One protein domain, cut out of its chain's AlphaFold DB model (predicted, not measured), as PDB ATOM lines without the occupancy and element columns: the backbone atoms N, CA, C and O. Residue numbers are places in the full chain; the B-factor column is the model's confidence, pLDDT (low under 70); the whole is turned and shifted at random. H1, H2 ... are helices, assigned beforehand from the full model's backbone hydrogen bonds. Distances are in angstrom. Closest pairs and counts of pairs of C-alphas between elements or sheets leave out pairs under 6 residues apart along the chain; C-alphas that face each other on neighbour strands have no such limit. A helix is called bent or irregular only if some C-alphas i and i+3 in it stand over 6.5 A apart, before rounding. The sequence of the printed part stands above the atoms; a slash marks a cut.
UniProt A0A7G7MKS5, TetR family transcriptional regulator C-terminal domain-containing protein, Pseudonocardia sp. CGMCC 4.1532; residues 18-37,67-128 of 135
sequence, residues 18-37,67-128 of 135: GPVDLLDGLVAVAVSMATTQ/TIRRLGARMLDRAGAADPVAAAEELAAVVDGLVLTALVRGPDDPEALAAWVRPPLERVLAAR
ATOM      1  N   GLY A  18     -20.580 -23.261  28.791       60.50
ATOM      2  CA  GLY A  18     -19.554 -22.211  28.835       60.50
ATOM      3  C   GLY A  18     -19.186 -21.569  27.484       60.50
ATOM      4  O   GLY A  18     -19.673 -21.981  26.430       60.50
ATOM      5  N   PRO A  19     -18.301 -20.547  27.478       59.75
ATOM      6  CA  PRO A  19     -17.888 -19.839  26.257       59.75
ATOM      7  C   PRO A  19     -17.187 -20.730  25.223       59.75
ATOM      8  O   PRO A  19     -17.326 -20.501  24.024       59.75
ATOM      9  N   VAL A  20     -16.449 -21.749  25.678       64.06
ATOM     10  CA  VAL A  20     -15.823 -22.756  24.803       64.06
ATOM     11  C   VAL A  20     -16.900 -23.584  24.104       64.06
ATOM     12  O   VAL A  20     -16.885 -23.683  22.879       64.06
ATOM     13  N   ASP A  21     -17.896 -24.059  24.855       79.75
ATOM     14  CA  ASP A  21     -19.030 -24.802  24.297       79.75
ATOM     15  C   ASP A  21     -19.828 -23.935  23.308       79.75
ATOM     16  O   ASP A  21     -20.262 -24.402  22.256       79.75
ATOM     17  N   LEU A  22     -19.972 -22.636  23.594       84.00
ATOM     18  CA  LEU A  22     -20.635 -21.688  22.700       84.00
ATOM     19  C   LEU A  22     -19.850 -21.462  21.398       84.00
ATOM     20  O   LEU A  22     -20.456 -21.427  20.326       84.00
ATOM     21  N   LEU A  23     -18.521 -21.332  21.461       90.56
ATOM     22  CA  LEU A  23     -17.686 -21.223  20.262       90.56
ATOM     23  C   LEU A  23     -17.786 -22.487  19.405       90.56
ATOM     24  O   LEU A  23     -17.979 -22.389  18.193       90.56
ATOM     25  N   ASP A  24     -17.685 -23.662  20.022       90.31
ATOM     26  CA  ASP A  24     -17.790 -24.938  19.313       90.31
ATOM     27  C   ASP A  24     -19.173 -25.118  18.677       90.31
ATOM     28  O   ASP A  24     -19.269 -25.506  17.509       90.31
ATOM     29  N   GLY A  25     -20.238 -24.723  19.380       88.44
ATOM     30  CA  GLY A  25     -21.595 -24.678  18.837       88.44
ATOM     31  C   GLY A  25     -21.724 -23.740  17.631       88.44
ATOM     32  O   GLY A  25     -22.270 -24.131  16.599       88.44
ATOM     33  N   LEU A  26     -21.180 -22.522  17.709       90.94
ATOM     34  CA  LEU A  26     -21.209 -21.554  16.602       90.94
ATOM     35  C   LEU A  26     -20.446 -22.058  15.369       90.94
ATOM     36  O   LEU A  26     -20.931 -21.918  14.243       90.94
ATOM     37  N   VAL A  27     -19.276 -22.671  15.572       95.25
ATOM     38  CA  VAL A  27     -18.489 -23.286  14.493       95.25
ATOM     39  C   VAL A  27     -19.282 -24.421  13.843       95.25
ATOM     40  O   VAL A  27     -19.398 -24.456  12.615       95.25
ATOM     41  N   ALA A  28     -19.884 -25.308  14.639       91.81
ATOM     42  CA  ALA A  28     -20.693 -26.414  14.132       91.81
ATOM     43  C   ALA A  28     -21.908 -25.924  13.325       91.81
ATOM     44  O   ALA A  28     -22.183 -26.450  12.242       91.81
ATOM     45  N   VAL A  29     -22.598 -24.882  13.799       89.88
ATOM     46  CA  VAL A  29     -23.717 -24.254  13.078       89.88
ATOM     47  C   VAL A  29     -23.254 -23.681  11.740       89.88
ATOM     48  O   VAL A  29     -23.863 -23.989  10.713       89.88
ATOM     49  N   ALA A  30     -22.165 -22.909  11.711       94.44
ATOM     50  CA  ALA A  30     -21.651 -22.318  10.476       94.44
ATOM     51  C   ALA A  30     -21.240 -23.390   9.446       94.44
ATOM     52  O   ALA A  30     -21.606 -23.296   8.270       94.44
ATOM     53  N   VAL A  31     -20.548 -24.446   9.891       95.38
ATOM     54  CA  VAL A  31     -20.171 -25.586   9.037       95.38
ATOM     55  C   VAL A  31     -21.417 -26.281   8.492       95.38
ATOM     56  O   VAL A  31     -21.515 -26.512   7.286       95.38
ATOM     57  N   SER A  32     -22.399 -26.567   9.346       90.31
ATOM     58  CA  SER A  32     -23.667 -27.193   8.957       90.31
ATOM     59  C   SER A  32     -24.417 -26.352   7.919       90.31
ATOM     60  O   SER A  32     -24.836 -26.868   6.882       90.31
ATOM     61  N   MET A  33     -24.507 -25.034   8.125       92.31
ATOM     62  CA  MET A  33     -25.149 -24.102   7.192       92.31
ATOM     63  C   MET A  33     -24.497 -24.102   5.805       92.31
ATOM     64  O   MET A  33     -25.212 -24.032   4.804       92.31
ATOM     65  N   ALA A  34     -23.170 -24.197   5.728       95.44
ATOM     66  CA  ALA A  34     -22.439 -24.208   4.461       95.44
ATOM     67  C   ALA A  34     -22.391 -25.589   3.776       95.44
ATOM     68  O   ALA A  34     -22.133 -25.663   2.570       95.44
ATOM     69  N   THR A  35     -22.658 -26.670   4.517       93.19
ATOM     70  CA  THR A  35     -22.517 -28.058   4.047       93.19
ATOM     71  C   THR A  35     -23.856 -28.804   4.054       93.19
ATOM     72  O   THR A  35     -24.604 -28.747   3.077       93.19
ATOM     73  N   THR A  36     -24.212 -29.478   5.145       90.56
ATOM     74  CA  THR A  36     -25.386 -30.362   5.248       90.56
ATOM     75  C   THR A  36     -26.717 -29.624   5.097       90.56
ATOM     76  O   THR A  36     -27.686 -30.189   4.589       90.56
ATOM     77  N   GLN A  37     -26.772 -28.344   5.468       87.62
ATOM     78  CA  GLN A  37     -27.944 -27.478   5.323       87.62
ATOM     79  C   GLN A  37     -27.830 -26.493   4.152       87.62
ATOM     80  O   GLN A  37     -28.679 -25.608   4.022       87.62
ATOM     81  N   THR A  67     -37.127 -16.116  17.170       76.75
ATOM     82  CA  THR A  67     -36.929 -17.261  18.077       76.75
ATOM     83  C   THR A  67     -35.450 -17.597  18.234       76.75
ATOM     84  O   THR A  67     -34.966 -17.709  19.362       76.75
ATOM     85  N   ILE A  68     -34.718 -17.710  17.121       75.50
ATOM     86  CA  ILE A  68     -33.291 -18.061  17.130       75.50
ATOM     87  C   ILE A  68     -32.491 -16.961  17.834       75.50
ATOM     88  O   ILE A  68     -31.640 -17.258  18.672       75.50
ATOM     89  N   ARG A  69     -32.810 -15.689  17.572       82.31
ATOM     90  CA  ARG A  69     -32.145 -14.551  18.221       82.31
ATOM     91  C   ARG A  69     -32.404 -14.488  19.723       82.31
ATOM     92  O   ARG A  69     -31.465 -14.295  20.492       82.31
ATOM     93  N   ARG A  70     -33.643 -14.732  20.171       85.25
ATOM     94  CA  ARG A  70     -33.966 -14.837  21.607       85.25
ATOM     95  C   ARG A  70     -33.199 -15.968  22.279       85.25
ATOM     96  O   ARG A  70     -32.762 -15.817  23.417       85.25
ATOM     97  N   LEU A  71     -33.056 -17.101  21.602       81.12
ATOM     98  CA  LEU A  71     -32.326 -18.248  22.125       81.12
ATOM     99  C   LEU A  71     -30.825 -17.954  22.237       81.12
ATOM    100  O   LEU A  71     -30.258 -18.164  23.307       81.12
ATOM    101  N   GLY A  72     -30.221 -17.366  21.201       84.25
ATOM    102  CA  GLY A  72     -28.834 -16.892  21.241       84.25
ATOM    103  C   GLY A  72     -28.587 -15.886  22.369       84.25
ATOM    104  O   GLY A  72     -27.622 -16.028  23.116       84.25
ATOM    105  N   ALA A  73     -29.504 -14.936  22.577       90.56
ATOM    106  CA  ALA A  73     -29.409 -13.978  23.679       90.56
ATOM    107  C   ALA A  73     -29.420 -14.666  25.055       90.56
ATOM    108  O   ALA A  73     -28.604 -14.335  25.907       90.56
ATOM    109  N   ARG A  74     -30.271 -15.680  25.271       87.81
ATOM    110  CA  ARG A  74     -30.271 -16.456  26.530       87.81
ATOM    111  C   ARG A  74     -28.956 -17.197  26.773       87.81
ATOM    112  O   ARG A  74     -28.553 -17.370  27.918       87.81
ATOM    113  N   MET A  75     -28.305 -17.680  25.719       83.56
ATOM    114  CA  MET A  75     -27.007 -18.348  25.842       83.56
ATOM    115  C   MET A  75     -25.897 -17.361  26.192       83.56
ATOM    116  O   MET A  75     -25.072 -17.639  27.055       83.56
ATOM    117  N   LEU A  76     -25.906 -16.195  25.550       88.19
ATOM    118  CA  LEU A  76     -24.933 -15.135  25.800       88.19
ATOM    119  C   LEU A  76     -25.089 -14.537  27.200       88.19
ATOM    120  O   LEU A  76     -24.086 -14.216  27.829       88.19
ATOM    121  N   ASP A  77     -26.316 -14.457  27.713       89.75
ATOM    122  CA  ASP A  77     -26.600 -14.063  29.096       89.75
ATOM    123  C   ASP A  77     -25.957 -15.037  30.094       89.75
ATOM    124  O   ASP A  77     -25.178 -14.630  30.954       89.75
ATOM    125  N   ARG A  78     -26.163 -16.350  29.895       85.25
ATOM    126  CA  ARG A  78     -25.499 -17.398  30.695       85.25
ATOM    127  C   ARG A  78     -23.974 -17.347  30.594       85.25
ATOM    128  O   ARG A  78     -23.295 -17.627  31.575       85.25
ATOM    129  N   ALA A  79     -23.445 -16.963  29.435       83.62
ATOM    130  CA  ALA A  79     -22.014 -16.789  29.212       83.62
ATOM    131  C   ALA A  79     -21.455 -15.460  29.766       83.62
ATOM    132  O   ALA A  79     -20.262 -15.217  29.628       83.62
ATOM    133  N   GLY A  80     -22.268 -14.593  30.384       88.19
ATOM    134  CA  GLY A  80     -21.805 -13.343  30.999       88.19
ATOM    135  C   GLY A  80     -21.642 -12.169  30.028       88.19
ATOM    136  O   GLY A  80     -20.831 -11.267  30.273       88.19
ATOM    137  N   ALA A  81     -22.380 -12.162  28.916       89.88
ATOM    138  CA  ALA A  81     -22.391 -11.032  27.995       89.88
ATOM    139  C   ALA A  81     -23.016  -9.785  28.638       89.88
ATOM    140  O   ALA A  81     -24.048  -9.855  29.298       89.88
ATOM    141  N   ALA A  82     -22.403  -8.618  28.420       88.50
ATOM    142  CA  ALA A  82     -22.891  -7.362  29.000       88.50
ATOM    143  C   ALA A  82     -24.211  -6.876  28.370       88.50
ATOM    144  O   ALA A  82     -25.029  -6.271  29.057       88.50
ATOM    145  N   ASP A  83     -24.398  -7.143  27.075       92.75
ATOM    146  CA  ASP A  83     -25.644  -6.925  26.336       92.75
ATOM    147  C   ASP A  83     -25.933  -8.179  25.490       92.75
ATOM    148  O   ASP A  83     -25.450  -8.295  24.357       92.75
ATOM    149  N   PRO A  84     -26.658  -9.165  26.048       91.75
ATOM    150  CA  PRO A  84     -26.872 -10.445  25.380       91.75
ATOM    151  C   PRO A  84     -27.683 -10.341  24.085       91.75
ATOM    152  O   PRO A  84     -27.476 -11.132  23.165       91.75
ATOM    153  N   VAL A  85     -28.596  -9.368  23.991       93.25
ATOM    154  CA  VAL A  85     -29.446  -9.179  22.806       93.25
ATOM    155  C   VAL A  85     -28.628  -8.592  21.664       93.25
ATOM    156  O   VAL A  85     -28.623  -9.160  20.572       93.25
ATOM    157  N   ALA A  86     -27.883  -7.511  21.916       91.62
ATOM    158  CA  ALA A  86     -27.007  -6.933  20.900       91.62
ATOM    159  C   ALA A  86     -25.926  -7.934  20.463       91.62
ATOM    160  O   ALA A  86     -25.671  -8.102  19.271       91.62
ATOM    161  N   ALA A  87     -25.342  -8.673  21.412       91.69
ATOM    162  CA  ALA A  87     -24.360  -9.703  21.100       91.69
ATOM    163  C   ALA A  87     -24.931 -10.813  20.196       91.69
ATOM    164  O   ALA A  87     -24.224 -11.271  19.297       91.69
ATOM    165  N   ALA A  88     -26.193 -11.215  20.388       90.38
ATOM    166  CA  ALA A  88     -26.851 -12.222  19.555       90.38
ATOM    167  C   ALA A  88     -27.080 -11.732  18.118       90.38
ATOM    168  O   ALA A  88     -26.801 -12.472  17.174       90.38
ATOM    169  N   GLU A  89     -27.553 -10.495  17.949       91.69
ATOM    170  CA  GLU A  89     -27.744  -9.872  16.629       91.69
ATOM    171  C   GLU A  89     -26.422  -9.788  15.858       91.69
ATOM    172  O   GLU A  89     -26.337 -10.149  14.683       91.69
ATOM    173  N   GLU A  90     -25.359  -9.359  16.533       91.81
ATOM    174  CA  GLU A  90     -24.049  -9.217  15.910       91.81
ATOM    175  C   GLU A  90     -23.410 -10.563  15.556       91.81
ATOM    176  O   GLU A  90     -22.853 -10.710  14.466       91.81
ATOM    177  N   LEU A  91     -23.515 -11.564  16.435       91.31
ATOM    178  CA  LEU A  91     -23.053 -12.919  16.131       91.31
ATOM    179  C   LEU A  91     -23.818 -13.514  14.949       91.31
ATOM    180  O   LEU A  91     -23.191 -14.099  14.067       91.31
ATOM    181  N   ALA A  92     -25.138 -13.327  14.889       90.00
ATOM    182  CA  ALA A  92     -25.943 -13.773  13.756       90.00
ATOM    183  C   ALA A  92     -25.479 -13.116  12.445       90.00
ATOM    184  O   ALA A  92     -25.243 -13.818  11.462       90.00
ATOM    185  N   ALA A  93     -25.250 -11.799  12.444       93.44
ATOM    186  CA  ALA A  93     -24.751 -11.082  11.271       93.44
ATOM    187  C   ALA A  93     -23.362 -11.572  10.819       93.44
ATOM    188  O   ALA A  93     -23.106 -11.719   9.620       93.44
ATOM    189  N   VAL A  94     -22.465 -11.853  11.768       95.62
ATOM    190  CA  VAL A  94     -21.130 -12.399  11.480       95.62
ATOM    191  C   VAL A  94     -21.229 -13.806  10.899       95.62
ATOM    192  O   VAL A  94     -20.585 -14.082   9.887       95.62
ATOM    193  N   VAL A  95     -22.039 -14.683  11.498       94.19
ATOM    194  CA  VAL A  95     -22.267 -16.044  10.990       94.19
ATOM    195  C   VAL A  95     -22.840 -15.993   9.577       94.19
ATOM    196  O   VAL A  95     -22.283 -16.634   8.691       94.19
ATOM    197  N   ASP A  96     -23.873 -15.186   9.323       93.31
ATOM    198  CA  ASP A  96     -24.468 -15.046   7.989       93.31
ATOM    199  C   ASP A  96     -23.435 -14.586   6.946       93.31
ATOM    200  O   ASP A  96     -23.364 -15.143   5.846       93.31
ATOM    201  N   GLY A  97     -22.589 -13.610   7.291       96.00
ATOM    202  CA  GLY A  97     -21.524 -13.120   6.411       96.00
ATOM    203  C   GLY A  97     -20.425 -14.156   6.148       96.00
ATOM    204  O   GLY A  97     -19.975 -14.314   5.007       96.00
ATOM    205  N   LEU A  98     -20.005 -14.889   7.183       97.25
ATOM    206  CA  LEU A  98     -19.021 -15.968   7.068       97.25
ATOM    207  C   LEU A  98     -19.557 -17.122   6.226       97.25
ATOM    208  O   LEU A  98     -18.854 -17.590   5.334       97.25
ATOM    209  N   VAL A  99     -20.796 -17.548   6.464       96.25
ATOM    210  CA  VAL A  99     -21.444 -18.633   5.720       96.25
ATOM    211  C   VAL A  99     -21.631 -18.241   4.258       96.25
ATOM    212  O   VAL A  99     -21.266 -19.019   3.379       96.25
ATOM    213  N   LEU A 100     -22.114 -17.029   3.965       97.25
ATOM    214  CA  LEU A 100     -22.223 -16.554   2.583       97.25
ATOM    215  C   LEU A 100     -20.852 -16.536   1.892       97.25
ATOM    216  O   LEU A 100     -20.721 -16.976   0.751       97.25
ATOM    217  N   THR A 101     -19.815 -16.066   2.591       97.31
ATOM    218  CA  THR A 101     -18.439 -16.079   2.074       97.31
ATOM    219  C   THR A 101     -17.962 -17.506   1.824       97.31
ATOM    220  O   THR A 101     -17.390 -17.774   0.768       97.31
ATOM    221  N   ALA A 102     -18.241 -18.431   2.743       96.50
ATOM    222  CA  ALA A 102     -17.866 -19.830   2.624       96.50
ATOM    223  C   ALA A 102     -18.538 -20.509   1.423       96.50
ATOM    224  O   ALA A 102     -17.876 -21.201   0.657       96.50
ATOM    225  N   LEU A 103     -19.826 -20.242   1.194       95.50
ATOM    226  CA  LEU A 103     -20.584 -20.792   0.066       95.50
ATOM    227  C   LEU A 103     -20.020 -20.394  -1.308       95.50
ATOM    228  O   LEU A 103     -20.242 -21.126  -2.277       95.50
ATOM    229  N   VAL A 104     -19.334 -19.248  -1.391       96.00
ATOM    230  CA  VAL A 104     -18.793 -18.678  -2.639       96.00
ATOM    231  C   VAL A 104     -17.282 -18.890  -2.780       96.00
ATOM    232  O   VAL A 104     -16.789 -19.025  -3.897       96.00
ATOM    233  N   ARG A 105     -16.530 -18.839  -1.674       94.38
ATOM    234  CA  ARG A 105     -15.055 -18.762  -1.662       94.38
ATOM    235  C   ARG A 105     -14.393 -19.601  -0.566       94.38
ATOM    236  O   ARG A 105     -13.174 -19.534  -0.432       94.38
ATOM    237  N   GLY A 106     -15.174 -20.279   0.270       92.00
ATOM    238  CA  GLY A 106     -14.651 -21.029   1.407       92.00
ATOM    239  C   GLY A 106     -14.045 -22.371   1.014       92.00
ATOM    240  O   GLY A 106     -14.136 -22.778  -0.143       92.00
ATOM    241  N   PRO A 107     -13.441 -23.069   1.986       94.75
ATOM    242  CA  PRO A 107     -13.042 -24.460   1.818       94.75
ATOM    243  C   PRO A 107     -14.254 -25.370   1.560       94.75
ATOM    244  O   PRO A 107     -15.300 -25.194   2.185       94.75
ATOM    245  N   ASP A 108     -14.087 -26.366   0.686       87.31
ATOM    246  CA  ASP A 108     -15.130 -27.359   0.370       87.31
ATOM    247  C   ASP A 108     -15.207 -28.504   1.398       87.31
ATOM    248  O   ASP A 108     -16.227 -29.183   1.514       87.31
ATOM    249  N   ASP A 109     -14.125 -28.722   2.150       94.00
ATOM    250  CA  ASP A 109     -14.029 -29.737   3.199       94.00
ATOM    251  C   ASP A 109     -14.517 -29.191   4.564       94.00
ATOM    252  O   ASP A 109     -14.108 -28.092   4.957       94.00
ATOM    253  N   PRO A 110     -15.364 -29.932   5.313       93.56
ATOM    254  CA  PRO A 110     -15.891 -29.488   6.605       93.56
ATOM    255  C   PRO A 110     -14.835 -29.168   7.672       93.56
ATOM    256  O   PRO A 110     -15.043 -28.240   8.454       93.56
ATOM    257  N   GLU A 111     -13.724 -29.906   7.730       96.12
ATOM    258  CA  GLU A 111     -12.675 -29.688   8.735       96.12
ATOM    259  C   GLU A 111     -11.903 -28.396   8.443       96.12
ATOM    260  O   GLU A 111     -11.755 -27.532   9.314       96.12
ATOM    261  N   ALA A 112     -11.496 -28.205   7.189       97.50
ATOM    262  CA  ALA A 112     -10.870 -26.975   6.721       97.50
ATOM    263  C   ALA A 112     -11.800 -25.765   6.891       97.50
ATOM    264  O   ALA A 112     -11.353 -24.684   7.284       97.50
ATOM    265  N   LEU A 113     -13.101 -25.939   6.644       97.06
ATOM    266  CA  LEU A 113     -14.096 -24.897   6.877       97.06
ATOM    267  C   LEU A 113     -14.208 -24.548   8.366       97.06
ATOM    268  O   LEU A 113     -14.213 -23.363   8.701       97.06
ATOM    269  N   ALA A 114     -14.252 -25.545   9.255       96.94
ATOM    270  CA  ALA A 114     -14.282 -25.335  10.703       96.94
ATOM    271  C   ALA A 114     -13.057 -24.539  11.181       96.94
ATOM    272  O   ALA A 114     -13.191 -23.561  11.924       96.94
ATOM    273  N   ALA A 115     -11.866 -24.911  10.701       97.88
ATOM    274  CA  ALA A 115     -10.623 -24.197  10.985       97.88
ATOM    275  C   ALA A 115     -10.641 -22.753  10.453       97.88
ATOM    276  O   ALA A 115     -10.108 -21.850  11.098       97.88
ATOM    277  N   TRP A 116     -11.282 -22.513   9.306       97.81
ATOM    278  CA  TRP A 116     -11.399 -21.187   8.702       97.81
ATOM    279  C   TRP A 116     -12.392 -20.266   9.438       97.81
ATOM    280  O   TRP A 116     -12.087 -19.089   9.646       97.81
ATOM    281  N   VAL A 117     -13.554 -20.776   9.873       97.19
ATOM    282  CA  VAL A 117     -14.579 -19.970  10.577       97.19
ATOM    283  C   VAL A 117     -14.269 -19.736  12.055       97.19
ATOM    284  O   VAL A 117     -14.749 -18.754  12.624       97.19
ATOM    285  N   ARG A 118     -13.481 -20.604  12.701       97.12
ATOM    286  CA  ARG A 118     -13.230 -20.513  14.149       97.12
ATOM    287  C   ARG A 118     -12.585 -19.183  14.570       97.12
ATOM    288  O   ARG A 118     -13.164 -18.527  15.432       97.12
ATOM    289  N   PRO A 119     -11.472 -18.709  13.970       96.81
ATOM    290  CA  PRO A 119     -10.827 -17.471  14.412       96.81
ATOM    291  C   PRO A 119     -11.714 -16.209  14.370       96.81
ATOM    292  O   PRO A 119     -11.661 -15.425  15.319       96.81
ATOM    293  N   PRO A 120     -12.509 -15.927  13.313       95.94
ATOM    294  CA  PRO A 120     -13.407 -14.772  13.337       95.94
ATOM    295  C   PRO A 120     -14.531 -14.906  14.371       95.94
ATOM    296  O   PRO A 120     -14.852 -13.905  15.012       95.94
ATOM    297  N   LEU A 121     -15.083 -16.105  14.575       94.75
ATOM    298  CA  LEU A 121     -16.116 -16.336  15.590       94.75
ATOM    299  C   LEU A 121     -15.572 -16.169  17.011       94.75
ATOM    300  O   LEU A 121     -16.202 -15.503  17.828       94.75
ATOM    301  N   GLU A 122     -14.374 -16.686  17.284       94.00
ATOM    302  CA  GLU A 122     -13.687 -16.529  18.568       94.00
ATOM    303  C   GLU A 122     -13.472 -15.050  18.913       94.00
ATOM    304  O   GLU A 122     -13.810 -14.615  20.012       94.00
ATOM    305  N   ARG A 123     -12.987 -14.246  17.955       93.75
ATOM    306  CA  ARG A 123     -12.779 -12.801  18.162       93.75
ATOM    307  C   ARG A 123     -14.069 -12.067  18.515       93.75
ATOM    308  O   ARG A 123     -14.058 -11.213  19.396       93.75
ATOM    309  N   VAL A 124     -15.161 -12.370  17.816       91.81
ATOM    310  CA  VAL A 124     -16.452 -11.720  18.074       91.81
ATOM    311  C   VAL A 124     -17.011 -12.169  19.416       91.81
ATOM    312  O   VAL A 124     -17.471 -11.328  20.178       91.81
ATOM    313  N   LEU A 125     -16.916 -13.456  19.749       90.31
ATOM    314  CA  LEU A 125     -17.401 -13.966  21.026       90.31
ATOM    315  C   LEU A 125     -16.624 -13.376  22.214       90.31
ATOM    316  O   LEU A 125     -17.236 -12.879  23.160       90.31
ATOM    317  N   ALA A 126     -15.292 -13.347  22.136       89.62
ATOM    318  CA  ALA A 126     -14.429 -12.766  23.166       89.62
ATOM    319  C   ALA A 126     -14.672 -11.261  23.371       89.62
ATOM    320  O   ALA A 126     -14.512 -10.749  24.474       89.62
ATOM    321  N   ALA A 127     -15.096 -10.536  22.331       89.44
ATOM    322  CA  ALA A 127     -15.459  -9.126  22.449       89.44
ATOM    323  C   ALA A 127     -16.803  -8.894  23.170       89.44
ATOM    324  O   ALA A 127     -17.136  -7.747  23.476       89.44
ATOM    325  N   ARG A 128     -17.600  -9.947  23.399       86.81
ATOM    326  CA  ARG A 128     -18.951  -9.857  23.985       86.81
ATOM    327  C   ARG A 128     -19.081 -10.522  25.334       86.81
ATOM    328  O   ARG A 128     -19.872 -10.055  26.149       86.81
TER     329      ARG A 128
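Overview. This is residues 18 to 37 and 67 to 128 of the 135 residues of the protein "TetR family transcriptional regulator C-terminal domain-containing protein" of Pseudonocardia sp. CGMCC 4.1532 (UniProt A0A7G7MKS5). Four helices lie in two layers: the long H3 and the kinked H4 fold back beside each other as a hairpin, while H1 and the shorter H2 cover one side of it. H1 slants across H4 and the later half of H3, and H2 crosses H3 near its first end. The printed part has 82 residues, with H1, H2, H3 and H4 in that order, no named strand, and the class all helix. It is compact, with a radius of gyration of the C-alphas of 12.3 A, and elongated, spanning 35 by 22 by 18 A.

Arrangement. Start at the hub, H3, residues 84 to 105, which touches three helices. H4, residues 110 to 126, forms a helical hairpin with it, at a shallow tilt of 29 degrees, opposite ways; their closest C-alphas, Leu 98 and Val 117, are 6.9 A apart. H1, residues 19 to 34, touches residues 95 to 103 of H3 alone, at a steep tilt of 39 degrees, the same way, closest at C-alphas Ala 34 and Val 99, 5.8 A. H1 also touches H4 at a steep tilt of 46 degrees, opposite ways, closest at C-alphas Val 27 and Arg 118, 6.0 A. H2, residues 67 to 78, touches residues 84 to 92 of H3 alone, at a steep tilt of 62 degrees, opposite ways, closest at C-alphas Ala 73 and Pro 84, 4.7 A. H2 and H4 are apart. In H1, H2 and H3 every O i to N i+4 pair is within hydrogen-bond range; in H4, 11 of 13 are.

Along the chain. Find C-alpha 84 at (-26.872, -10.445, 25.380); from there H3 runs 30.7 A to C-alpha 105 at (-15.055, -18.762, -1.662). H4 runs 23.6 A to C-alpha 126 at (-14.429, -12.766, 23.166), with a kink of 36 degrees near residue 117; it is only just irregular, C-alphas 116 and 119 being 6.8 A apart. H1 is 22.7 A long and H2 17.0 A.

Size, cuts and confidence. The C-alphas farthest apart, Ala 82 and Asp 108, are 35.8 A apart. Residues 38 to 66 are not printed, and C-alphas 37 and 67 are 18.6 A apart across the cut. The links H2 to H3 and H3 to H4 are tight. Look for low confidence at residues 18 to 20, under 70.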